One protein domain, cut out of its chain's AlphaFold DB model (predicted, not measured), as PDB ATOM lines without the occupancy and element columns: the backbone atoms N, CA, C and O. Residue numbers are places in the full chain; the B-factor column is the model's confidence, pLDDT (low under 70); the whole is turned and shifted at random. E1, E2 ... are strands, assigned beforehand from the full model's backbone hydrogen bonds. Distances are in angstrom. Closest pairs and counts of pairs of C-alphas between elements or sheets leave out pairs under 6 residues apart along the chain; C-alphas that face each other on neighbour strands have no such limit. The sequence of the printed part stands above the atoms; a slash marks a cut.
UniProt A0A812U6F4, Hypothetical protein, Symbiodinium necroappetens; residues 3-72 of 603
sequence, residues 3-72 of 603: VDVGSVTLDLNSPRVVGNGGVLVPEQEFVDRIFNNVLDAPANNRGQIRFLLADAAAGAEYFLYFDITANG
ATOM      1  N   VAL A   3     -26.892   9.416  25.479       63.62
ATOM      2  CA  VAL A   3     -26.576   8.766  26.763       63.62
ATOM      3  C   VAL A   3     -27.708   7.804  27.131       63.62
ATOM      4  O   VAL A   3     -28.868   8.154  26.934       63.62
ATOM      5  N   ASP A   4     -27.374   6.610  27.631       66.50
ATOM      6  CA  ASP A   4     -28.295   5.622  28.222       66.50
ATOM      7  C   ASP A   4     -27.569   4.921  29.380       66.50
ATOM      8  O   ASP A   4     -26.508   4.336  29.160       66.50
ATOM      9  N   VAL A   5     -28.106   5.009  30.601       59.03
ATOM     10  CA  VAL A   5     -27.448   4.481  31.817       59.03
ATOM     11  C   VAL A   5     -28.157   3.274  32.456       59.03
ATOM     12  O   VAL A   5     -27.812   2.868  33.563       59.03
ATOM     13  N   GLY A   6     -29.110   2.632  31.771       60.41
ATOM     14  CA  GLY A   6     -29.677   1.352  32.225       60.41
ATOM     15  C   GLY A   6     -30.570   1.435  33.479       60.41
ATOM     16  O   GLY A   6     -31.395   2.338  33.609       60.41
ATOM     17  N   SER A   7     -30.482   0.438  34.375       61.75
ATOM     18  CA  SER A   7     -31.438   0.192  35.480       61.75
ATOM     19  C   SER A   7     -31.299   1.103  36.707       61.75
ATOM     20  O   SER A   7     -32.025   0.916  37.683       61.75
ATOM     21  N   VAL A   8     -30.375   2.061  36.684       61.28
ATOM     22  CA  VAL A   8     -30.114   3.016  37.773       61.28
ATOM     23  C   VAL A   8     -30.581   4.413  37.375       61.28
ATOM     24  O   VAL A   8     -30.501   4.786  36.209       61.28
ATOM     25  N   THR A   9     -31.101   5.190  38.326       77.31
ATOM     26  CA  THR A   9     -31.642   6.528  38.040       77.31
ATOM     27  C   THR A   9     -30.514   7.528  37.792       77.31
ATOM     28  O   THR A   9     -29.758   7.843  38.712       77.31
ATOM     29  N   LEU A  10     -30.434   8.054  36.568       78.19
ATOM     30  CA  LEU A  10     -29.521   9.135  36.194       78.19
ATOM     31  C   LEU A  10     -29.825  10.391  37.014       78.19
ATOM     32  O   LEU A  10     -30.969  10.848  37.057       78.19
ATOM     33  N   ASP A  11     -28.803  11.011  37.595       78.31
ATOM     34  CA  ASP A  11     -28.944  12.381  38.068       78.31
ATOM     35  C   ASP A  11     -28.857  13.333  36.872       78.31
ATOM     36  O   ASP A  11     -27.786  13.527  36.303       78.31
ATOM     37  N   LEU A  12     -29.973  13.963  36.496       86.12
ATOM     38  CA  LEU A  12     -30.047  14.882  35.350       86.12
ATOM     39  C   LEU A  12     -29.178  16.139  35.517       86.12
ATOM     40  O   LEU A  12     -28.877  16.813  34.531       86.12
ATOM     41  N   ASN A  13     -28.756  16.459  36.743       81.88
ATOM     42  CA  ASN A  13     -27.807  17.530  37.005       81.88
ATOM     43  C   ASN A  13     -26.359  17.067  36.925       81.88
ATOM     44  O   ASN A  13     -25.495  17.923  37.020       81.88
ATOM     45  N   SER A  14     -26.046  15.785  36.759       75.56
ATOM     46  CA  SER A  14     -24.667  15.280  36.717       75.56
ATOM     47  C   SER A  14     -23.942  15.363  35.363       75.56
ATOM     48  O   SER A  14     -22.721  15.482  35.412       75.56
ATOM     49  N   PRO A  15     -24.594  15.365  34.175       86.94
ATOM     50  CA  PRO A  15     -23.871  15.312  32.908       86.94
ATOM     51  C   PRO A  15     -22.927  16.500  32.708       86.94
ATOM     52  O   PRO A  15     -23.366  17.657  32.699       86.94
ATOM     53  N   ARG A  16     -21.631  16.229  32.553       83.88
ATOM     54  CA  ARG A  16     -20.580  17.223  32.306       83.88
ATOM     55  C   ARG A  16     -19.644  16.743  31.214       83.88
ATOM     56  O   ARG A  16     -19.131  15.635  31.278       83.88
ATOM     57  N   VAL A  17     -19.351  17.620  30.268       83.62
ATOM     58  CA  VAL A  17     -18.235  17.458  29.341       83.62
ATOM     59  C   VAL A  17     -17.061  18.290  29.841       83.62
ATOM     60  O   VAL A  17     -17.217  19.482  30.136       83.62
ATOM     61  N   VAL A  18     -15.888  17.676  29.928       78.50
ATOM     62  CA  VAL A  18     -14.633  18.352  30.273       78.50
ATOM     63  C   VAL A  18     -13.572  18.051  29.216       78.50
ATOM     64  O   VAL A  18     -13.616  17.012  28.555       78.50
ATOM     65  N   GLY A  19     -12.638  18.979  29.027       68.94
ATOM     66  CA  GLY A  19     -11.487  18.774  28.146       68.94
ATOM     67  C   GLY A  19     -10.375  17.955  28.806       68.94
ATOM     68  O   GLY A  19     -10.415  17.676  30.007       68.94
ATOM     69  N   ASN A  20      -9.348  17.628  28.022       62.44
ATOM     70  CA  ASN A  20      -8.127  16.976  28.492       62.44
ATOM     71  C   ASN A  20      -7.437  17.833  29.580       62.44
ATOM     72  O   ASN A  20      -6.951  18.930  29.299       62.44
ATOM     73  N   GLY A  21      -7.482  17.380  30.838       58.56
ATOM     74  CA  GLY A  21      -7.085  18.153  32.029       58.56
ATOM     75  C   GLY A  21      -8.227  18.527  32.987       58.56
ATOM     76  O   GLY A  21      -8.006  19.297  33.919       58.56
ATOM     77  N   GLY A  22      -9.448  18.024  32.765       63.09
ATOM     78  CA  GLY A  22     -10.568  18.139  33.710       63.09
ATOM     79  C   GLY A  22     -11.279  19.497  33.715       63.09
ATOM     80  O   GLY A  22     -12.172  19.741  34.526       63.09
ATOM     81  N   VAL A  23     -10.916  20.404  32.803       69.81
ATOM     82  CA  VAL A  23     -11.533  21.731  32.709       69.81
ATOM     83  C   VAL A  23     -12.916  21.622  32.074       69.81
ATOM     84  O   VAL A  23     -13.060  21.124  30.956       69.81
ATOM     85  N   LEU A  24     -13.932  22.134  32.772       77.75
ATOM     86  CA  LEU A  24     -15.310  22.154  32.291       77.75
ATOM     87  C   LEU A  24     -15.430  22.885  30.951       77.75
ATOM     88  O   LEU A  24     -15.005  24.037  30.826       77.75
ATOM     89  N   VAL A  25     -16.079  22.247  29.973       80.88
ATOM     90  CA  VAL A  25     -16.410  22.910  28.708       80.88
ATOM     91  C   VAL A  25     -17.404  24.047  28.988       80.88
ATOM     92  O   VAL A  25     -18.475  23.791  29.544       80.88
ATOM     93  N   PRO A  26     -17.089  25.305  28.627       83.62
ATOM     94  CA  PRO A  26     -17.861  26.467  29.068       83.62
ATOM     95  C   PRO A  26     -19.240  26.577  28.408       83.62
ATOM     96  O   PRO A  26     -20.139  27.178  28.996       83.62
ATOM     97  N   GLU A  27     -19.410  26.006  27.210       89.56
ATOM     98  CA  GLU A  27     -20.698  25.922  26.516       89.56
ATOM     99  C   GLU A  27     -21.058  24.460  26.238       89.56
ATOM    100  O   GLU A  27     -20.492  23.822  25.347       89.56
ATOM    101  N   GLN A  28     -21.992  23.928  27.019       90.25
ATOM    102  CA  GLN A  28     -22.479  22.555  26.927       90.25
ATOM    103  C   GLN A  28     -23.913  22.468  27.439       90.25
ATOM    104  O   GLN A  28     -24.355  23.276  28.254       90.25
ATOM    105  N   GLU A  29     -24.637  21.460  26.981       91.44
ATOM    106  CA  GLU A  29     -25.973  21.167  27.469       91.44
ATOM    107  C   GLU A  29     -26.273  19.674  27.405       91.44
ATOM    108  O   GLU A  29     -25.808  18.956  26.515       91.44
ATOM    109  N   PHE A  30     -27.085  19.235  28.361       90.69
ATOM    110  CA  PHE A  30     -27.736  17.938  28.361       90.69
ATOM    111  C   PHE A  30     -29.246  18.145  28.293       90.69
ATOM    112  O   PHE A  30     -29.795  18.993  29.002       90.69
ATOM    113  N   VAL A  31     -29.908  17.363  27.444       90.69
ATOM    114  CA  VAL A  31     -31.351  17.426  27.228       90.69
ATOM    115  C   VAL A  31     -31.969  16.035  27.314       90.69
ATOM    116  O   VAL A  31     -31.802  15.204  26.428       90.69
ATOM    117  N   ASP A  32     -32.766  15.838  28.362       89.50
ATOM    118  CA  ASP A  32     -33.590  14.655  28.690       89.50
ATOM    119  C   ASP A  32     -34.960  14.673  27.967       89.50
ATOM    120  O   ASP A  32     -36.012  14.277  28.465       89.50
ATOM    121  N   ARG A  33     -35.006  15.303  26.796       87.75
ATOM    122  CA  ARG A  33     -36.208  15.389  25.941       87.75
ATOM    123  C   ARG A  33     -35.925  14.986  24.507       87.75
ATOM    124  O   ARG A  33     -36.847  14.944  23.696       87.75
ATOM    125  N   ILE A  34     -34.661  14.720  24.189       86.44
ATOM    126  CA  ILE A  34     -34.213  14.359  22.854       86.44
ATOM    127  C   ILE A  34     -33.237  13.199  22.993       86.44
ATOM    128  O   ILE A  34     -32.232  13.306  23.688       86.44
ATOM    129  N   PHE A  35     -33.500  12.114  22.277       86.56
ATOM    130  CA  PHE A  35     -32.607  10.966  22.174       86.56
ATOM    131  C   PHE A  35     -32.654  10.454  20.738       86.56
ATOM    132  O   PHE A  35     -33.731  10.368  20.161       86.56
ATOM    133  N   ASN A  36     -31.507  10.160  20.114       84.19
ATOM    134  CA  ASN A  36     -31.445   9.784  18.689       84.19
ATOM    135  C   ASN A  36     -32.159  10.784  17.747       84.19
ATOM    136  O   ASN A  36     -32.758  10.380  16.753       84.19
ATOM    137  N   ASN A  37     -32.094  12.085  18.058       78.12
ATOM    138  CA  ASN A  37     -32.770  13.155  17.309       78.12
ATOM    139  C   ASN A  37     -34.295  12.960  17.186       78.12
ATOM    140  O   ASN A  37     -34.908  13.412  16.224       78.12
ATOM    141  N   VAL A  38     -34.917  12.288  18.158       80.31
ATOM    142  CA  VAL A  38     -36.373  12.178  18.283       80.31
ATOM    143  C   VAL A  38     -36.822  12.609  19.675       80.31
ATOM    144  O   VAL A  38     -36.019  12.635  20.610       80.31
ATOM    145  N   LEU A  39     -38.103  12.965  19.803       83.81
ATOM    146  CA  LEU A  39     -38.719  13.286  21.088       83.81
ATOM    147  C   LEU A  39     -38.569  12.108  22.059       83.81
ATOM    148  O   LEU A  39     -38.965  10.986  21.743       83.81
ATOM    149  N   ASP A  40     -38.049  12.402  23.243       85.00
ATOM    150  CA  ASP A  40     -37.814  11.445  24.313       85.00
ATOM    151  C   ASP A  40     -38.700  11.713  25.536       85.00
ATOM    152  O   ASP A  40     -39.117  12.848  25.808       85.00
ATOM    153  N   ALA A  41     -39.017  10.644  26.264       86.25
ATOM    154  CA  ALA A  41     -39.769  10.744  27.506       86.25
ATOM    155  C   ALA A  41     -38.862  11.284  28.626       86.25
ATOM    156  O   ALA A  41     -37.734  10.826  28.739       86.25
ATOM    157  N   PRO A  42     -39.358  12.189  29.491       87.00
ATOM    158  CA  PRO A  42     -38.597  12.650  30.644       87.00
ATOM    159  C   PRO A  42     -38.106  11.523  31.542       87.00
ATOM    160  O   PRO A  42     -38.869  10.591  31.806       87.00
ATOM    161  N   ALA A  43     -36.940  11.723  32.151       85.19
ATOM    162  CA  ALA A  43     -36.440  10.964  33.289       85.19
ATOM    163  C   ALA A  43     -36.434   9.446  33.045       85.19
ATOM    164  O   ALA A  43     -36.724   8.657  33.944       85.19
ATOM    165  N   ASN A  44     -36.122   9.035  31.817       86.19
ATOM    166  CA  ASN A  44     -36.039   7.634  31.408       86.19
ATOM    167  C   ASN A  44     -34.584   7.149  31.286       86.19
ATOM    168  O   ASN A  44     -34.322   6.170  30.585       86.19
ATOM    169  N   ASN A  45     -33.659   7.840  31.962       81.94
ATOM    170  CA  ASN A  45     -32.217   7.584  31.955       81.94
ATOM    171  C   ASN A  45     -31.546   7.777  30.591       81.94
ATOM    172  O   ASN A  45     -30.450   7.253  30.369       81.94
ATOM    173  N   ARG A  46     -32.183   8.528  29.686       84.19
ATOM    174  CA  ARG A  46     -31.666   8.815  28.352       84.19
ATOM    175  C   ARG A  46     -31.671  10.303  28.046       84.19
ATOM    176  O   ARG A  46     -32.317  11.109  28.704       84.19
ATOM    177  N   GLY A  47     -30.874  10.678  27.055       88.19
ATOM    178  CA  GLY A  47     -30.893  12.035  26.532       88.19
ATOM    179  C   GLY A  47     -29.759  12.318  25.564       88.19
ATOM    180  O   GLY A  47     -29.003  11.424  25.163       88.19
ATOM    181  N   GLN A  48     -29.635  13.586  25.197       88.19
ATOM    182  CA  GLN A  48     -28.645  14.067  24.246       88.19
ATOM    183  C   GLN A  48     -27.734  15.115  24.881       88.19
ATOM    184  O   GLN A  48     -28.188  16.015  25.584       88.19
ATOM    185  N   ILE A  49     -26.441  15.011  24.578       88.00
ATOM    186  CA  ILE A  49     -25.414  15.982  24.962       88.00
ATOM    187  C   ILE A  49     -24.885  16.701  23.727       88.00
ATOM    188  O   ILE A  49     -24.556  16.061  22.713       88.00
ATOM    189  N   ARG A  50     -24.777  18.028  23.849       86.94
ATOM    190  CA  ARG A  50     -24.169  18.945  22.877       86.94
ATOM    191  C   ARG A  50     -23.177  19.855  23.598       86.94
ATOM    192  O   ARG A  50     -23.425  20.273  24.723       86.94
ATOM    193  N   PHE A  51     -22.053  20.159  22.960       86.75
ATOM    194  CA  PHE A  51     -21.031  21.046  23.512       86.75
ATOM    195  C   PHE A  51     -20.217  21.697  22.395       86.75
ATOM    196  O   PHE A  51     -20.129  21.153  21.293       86.75
ATOM    197  N   LEU A  52     -19.647  22.870  22.675       85.06
ATOM    198  CA  LEU A  52     -18.712  23.527  21.765       85.06
ATOM    199  C   LEU A  52     -17.286  23.071  22.060       85.06
ATOM    200  O   LEU A  52     -16.832  23.143  23.202       85.06
ATOM    201  N   LEU A  53     -16.578  22.635  21.018       76.25
ATOM    202  CA  LEU A  53     -15.164  22.287  21.114       76.25
ATOM    203  C   LEU A  53     -14.353  23.539  21.481       76.25
ATOM    204  O   LEU A  53     -14.473  24.577  20.826       76.25
ATOM    205  N   ALA A  54     -13.540  23.439  22.531       64.81
ATOM    206  CA  ALA A  54     -12.637  24.504  22.961       64.81
ATOM    207  C   ALA A  54     -11.404  24.618  22.041       64.81
ATOM    208  O   ALA A  54     -10.804  25.688  21.933       64.81
ATOM    209  N   ASP A  55     -11.055  23.532  21.352       64.31
ATOM    210  CA  ASP A  55      -9.942  23.397  20.422       64.31
ATOM    211  C   ASP A  55     -10.405  22.830  19.066       64.31
ATOM    212  O   ASP A  55     -11.151  21.863  18.965       64.31
ATOM    213  N   ALA A  56      -9.960  23.460  17.974       53.44
ATOM    214  CA  ALA A  56     -10.358  23.097  16.609       53.44
ATOM    215  C   ALA A  56      -9.512  21.954  16.001       53.44
ATOM    216  O   ALA A  56      -9.531  21.750  14.785       53.44
ATOM    217  N   ALA A  57      -8.707  21.254  16.807       56.50
ATOM    218  CA  ALA A  57      -7.781  20.238  16.317       56.50
ATOM    219  C   ALA A  57      -8.482  18.881  16.153       56.50
ATOM    220  O   ALA A  57      -9.167  18.397  17.051       56.50
ATOM    221  N   ALA A  58      -8.280  18.241  15.000       56.06
ATOM    222  CA  ALA A  58      -8.732  16.872  14.781       56.06
ATOM    223  C   ALA A  58      -8.075  15.930  15.807       56.06
ATOM    224  O   ALA A  58      -6.852  15.931  15.941       56.06
ATOM    225  N   GLY A  59      -8.886  15.125  16.500       59.97
ATOM    226  CA  GLY A  59      -8.414  14.171  17.510       59.97
ATOM    227  C   GLY A  59      -8.341  14.712  18.941       59.97
ATOM    228  O   GLY A  59      -7.725  14.062  19.778       59.97
ATOM    229  N   ALA A  60      -8.942  15.871  19.231       70.38
ATOM    230  CA  ALA A  60      -9.106  16.343  20.604       70.38
ATOM    231  C   ALA A  60      -9.964  15.366  21.430       70.38
ATOM    232  O   ALA A  60     -11.022  14.914  20.983       70.38
ATOM    233  N   GLU A  61      -9.492  15.050  22.633       74.69
ATOM    234  CA  GLU A  61     -10.135  14.126  23.563       74.69
ATOM    235  C   GLU A  61     -10.929  14.894  24.623       74.69
ATOM    236  O   GLU A  61     -10.457  15.885  25.192       74.69
ATOM    237  N   TYR A  62     -12.153  14.430  24.867       76.12
ATOM    238  CA  TYR A  62     -13.091  14.995  25.827       76.12
ATOM    239  C   TYR A  62     -13.681  13.874  26.666       76.12
ATOM    240  O   TYR A  62     -13.967  12.791  26.154       76.12
ATOM    241  N   PHE A  63     -13.942  14.178  27.929       73.62
ATOM    242  CA  PHE A  63     -14.493  13.229  28.881       73.62
ATOM    243  C   PHE A  63     -15.927  13.615  29.213       73.62
ATOM    244  O   PHE A  63     -16.226  14.787  29.469       73.62
ATOM    245  N   LEU A  64     -16.814  12.623  29.189       77.75
ATOM    246  CA  LEU A  64     -18.198  12.755  29.614       77.75
ATOM    247  C   LEU A  64     -18.352  12.124  31.000       77.75
ATOM    248  O   LEU A  64     -18.244  10.912  31.142       77.75
ATOM    249  N   TYR A  65     -18.672  12.952  31.986       73.81
ATOM    250  CA  TYR A  65     -19.019  12.534  33.337       73.81
ATOM    251  C   TYR A  65     -20.531  12.557  33.517       73.81
ATOM    252  O   TYR A  65     -21.199  13.494  33.078       73.81
ATOM    253  N   PHE A  66     -21.066  11.550  34.190       72.94
ATOM    254  CA  PHE A  66     -22.437  11.502  34.683       72.94
ATOM    255  C   PHE A  66     -22.466  10.637  35.942       72.94
ATOM    256  O   PHE A  66     -21.554   9.854  36.190       72.94
ATOM    257  N   ASP A  67     -23.505  10.805  36.744       69.38
ATOM    258  CA  ASP A  67     -23.671  10.137  38.025       69.38
ATOM    259  C   ASP A  67     -25.139   9.740  38.225       69.38
ATOM    260  O   ASP A  67     -26.039  10.174  37.499       69.38
ATOM    261  N   ILE A  68     -25.385   8.908  39.224       67.69
ATOM    262  CA  ILE A  68     -26.699   8.410  39.597       67.69
ATOM    263  C   ILE A  68     -27.177   9.074  40.880       67.69
ATOM    264  O   ILE A  68     -26.395   9.443  41.755       67.69
ATOM    265  N   THR A  69     -28.492   9.179  41.048       65.50
ATOM    266  CA  THR A  69     -29.070   9.843  42.227       65.50
ATOM    267  C   THR A  69     -28.743   9.135  43.547       65.50
ATOM    268  O   THR A  69     -28.849   9.752  44.605       65.50
ATOM    269  N   ALA A  70     -28.362   7.851  43.498       58.31
ATOM    270  CA  ALA A  70     -27.931   7.085  44.669       58.31
ATOM    271  C   ALA A  70     -26.632   7.634  45.290       58.31
ATOM    272  O   ALA A  70     -26.492   7.606  46.508       58.31
ATOM    273  N   ASN A  71     -25.755   8.241  44.481       51.75
ATOM    274  CA  ASN A  71     -24.482   8.834  44.908       51.75
ATOM    275  C   ASN A  71     -24.633  10.302  45.369       51.75
ATOM    276  O   ASN A  71     -23.676  11.085  45.378       51.75
ATOM    277  N   GLY A  72     -25.861  10.702  45.719       59.34
ATOM    278  CA  GLY A  72     -26.218  12.057  46.126       59.34
ATOM    279  C   GLY A  72     -26.424  13.019  44.951       59.34
ATOM    280  O   GLY A  72     -25.700  12.997  43.957       59.34
TER     281      GLY A  72
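AT A GLANCE: This is residues 3 to 72 of the 603 residues of the protein "Hypothetical protein" of Symbiodinium necroappetens (UniProt A0A812U6F4). Little regular structure is here: two short two-stranded ribbons, E2 with E3 and E1 with E4, are loosely set and offset, with long loops round them. The 70 printed residues hold no named helix and four strands, E1 to E4 in chain order, 18 residues, all strand; both sheets are antiparallel. The whole is only just compact, close to loose, with a radius of gyration of the C-alphas of 13.0 A, spanning 35 by 29 by 18 A.

IN THESE COORDINATES: Find C-alpha 46 at (-31.666, 8.815, 28.352); E3, residues 46 to 51, runs 16.9 A from there. E2 is residues 28 to 31, E1 16 to 19, and E4 62 to 65, ending at (-19.019, 12.534, 33.337).

HOW THE PARTS SIT: Hairpin E2 and E3 has N 29 and O 50 2.8 A apart, within hydrogen-bond range. Antiparallel E1 and E4 have N 18 and O 63 at 2.9 A. The closest C-alphas of E1 and E2, Val 17 and Gln 28, are 7.1 A apart. E4 is apart from E2 and E3.

THE WHOLE: The farthest C-alphas, Ala 57 and Ala 70, are 37.2 A apart. The printed part has no cut; the E2 to E3 link is long. Confidence is under 70 at residues 3 to 8, 19 to 23, 54 to 59 and 67 to 72.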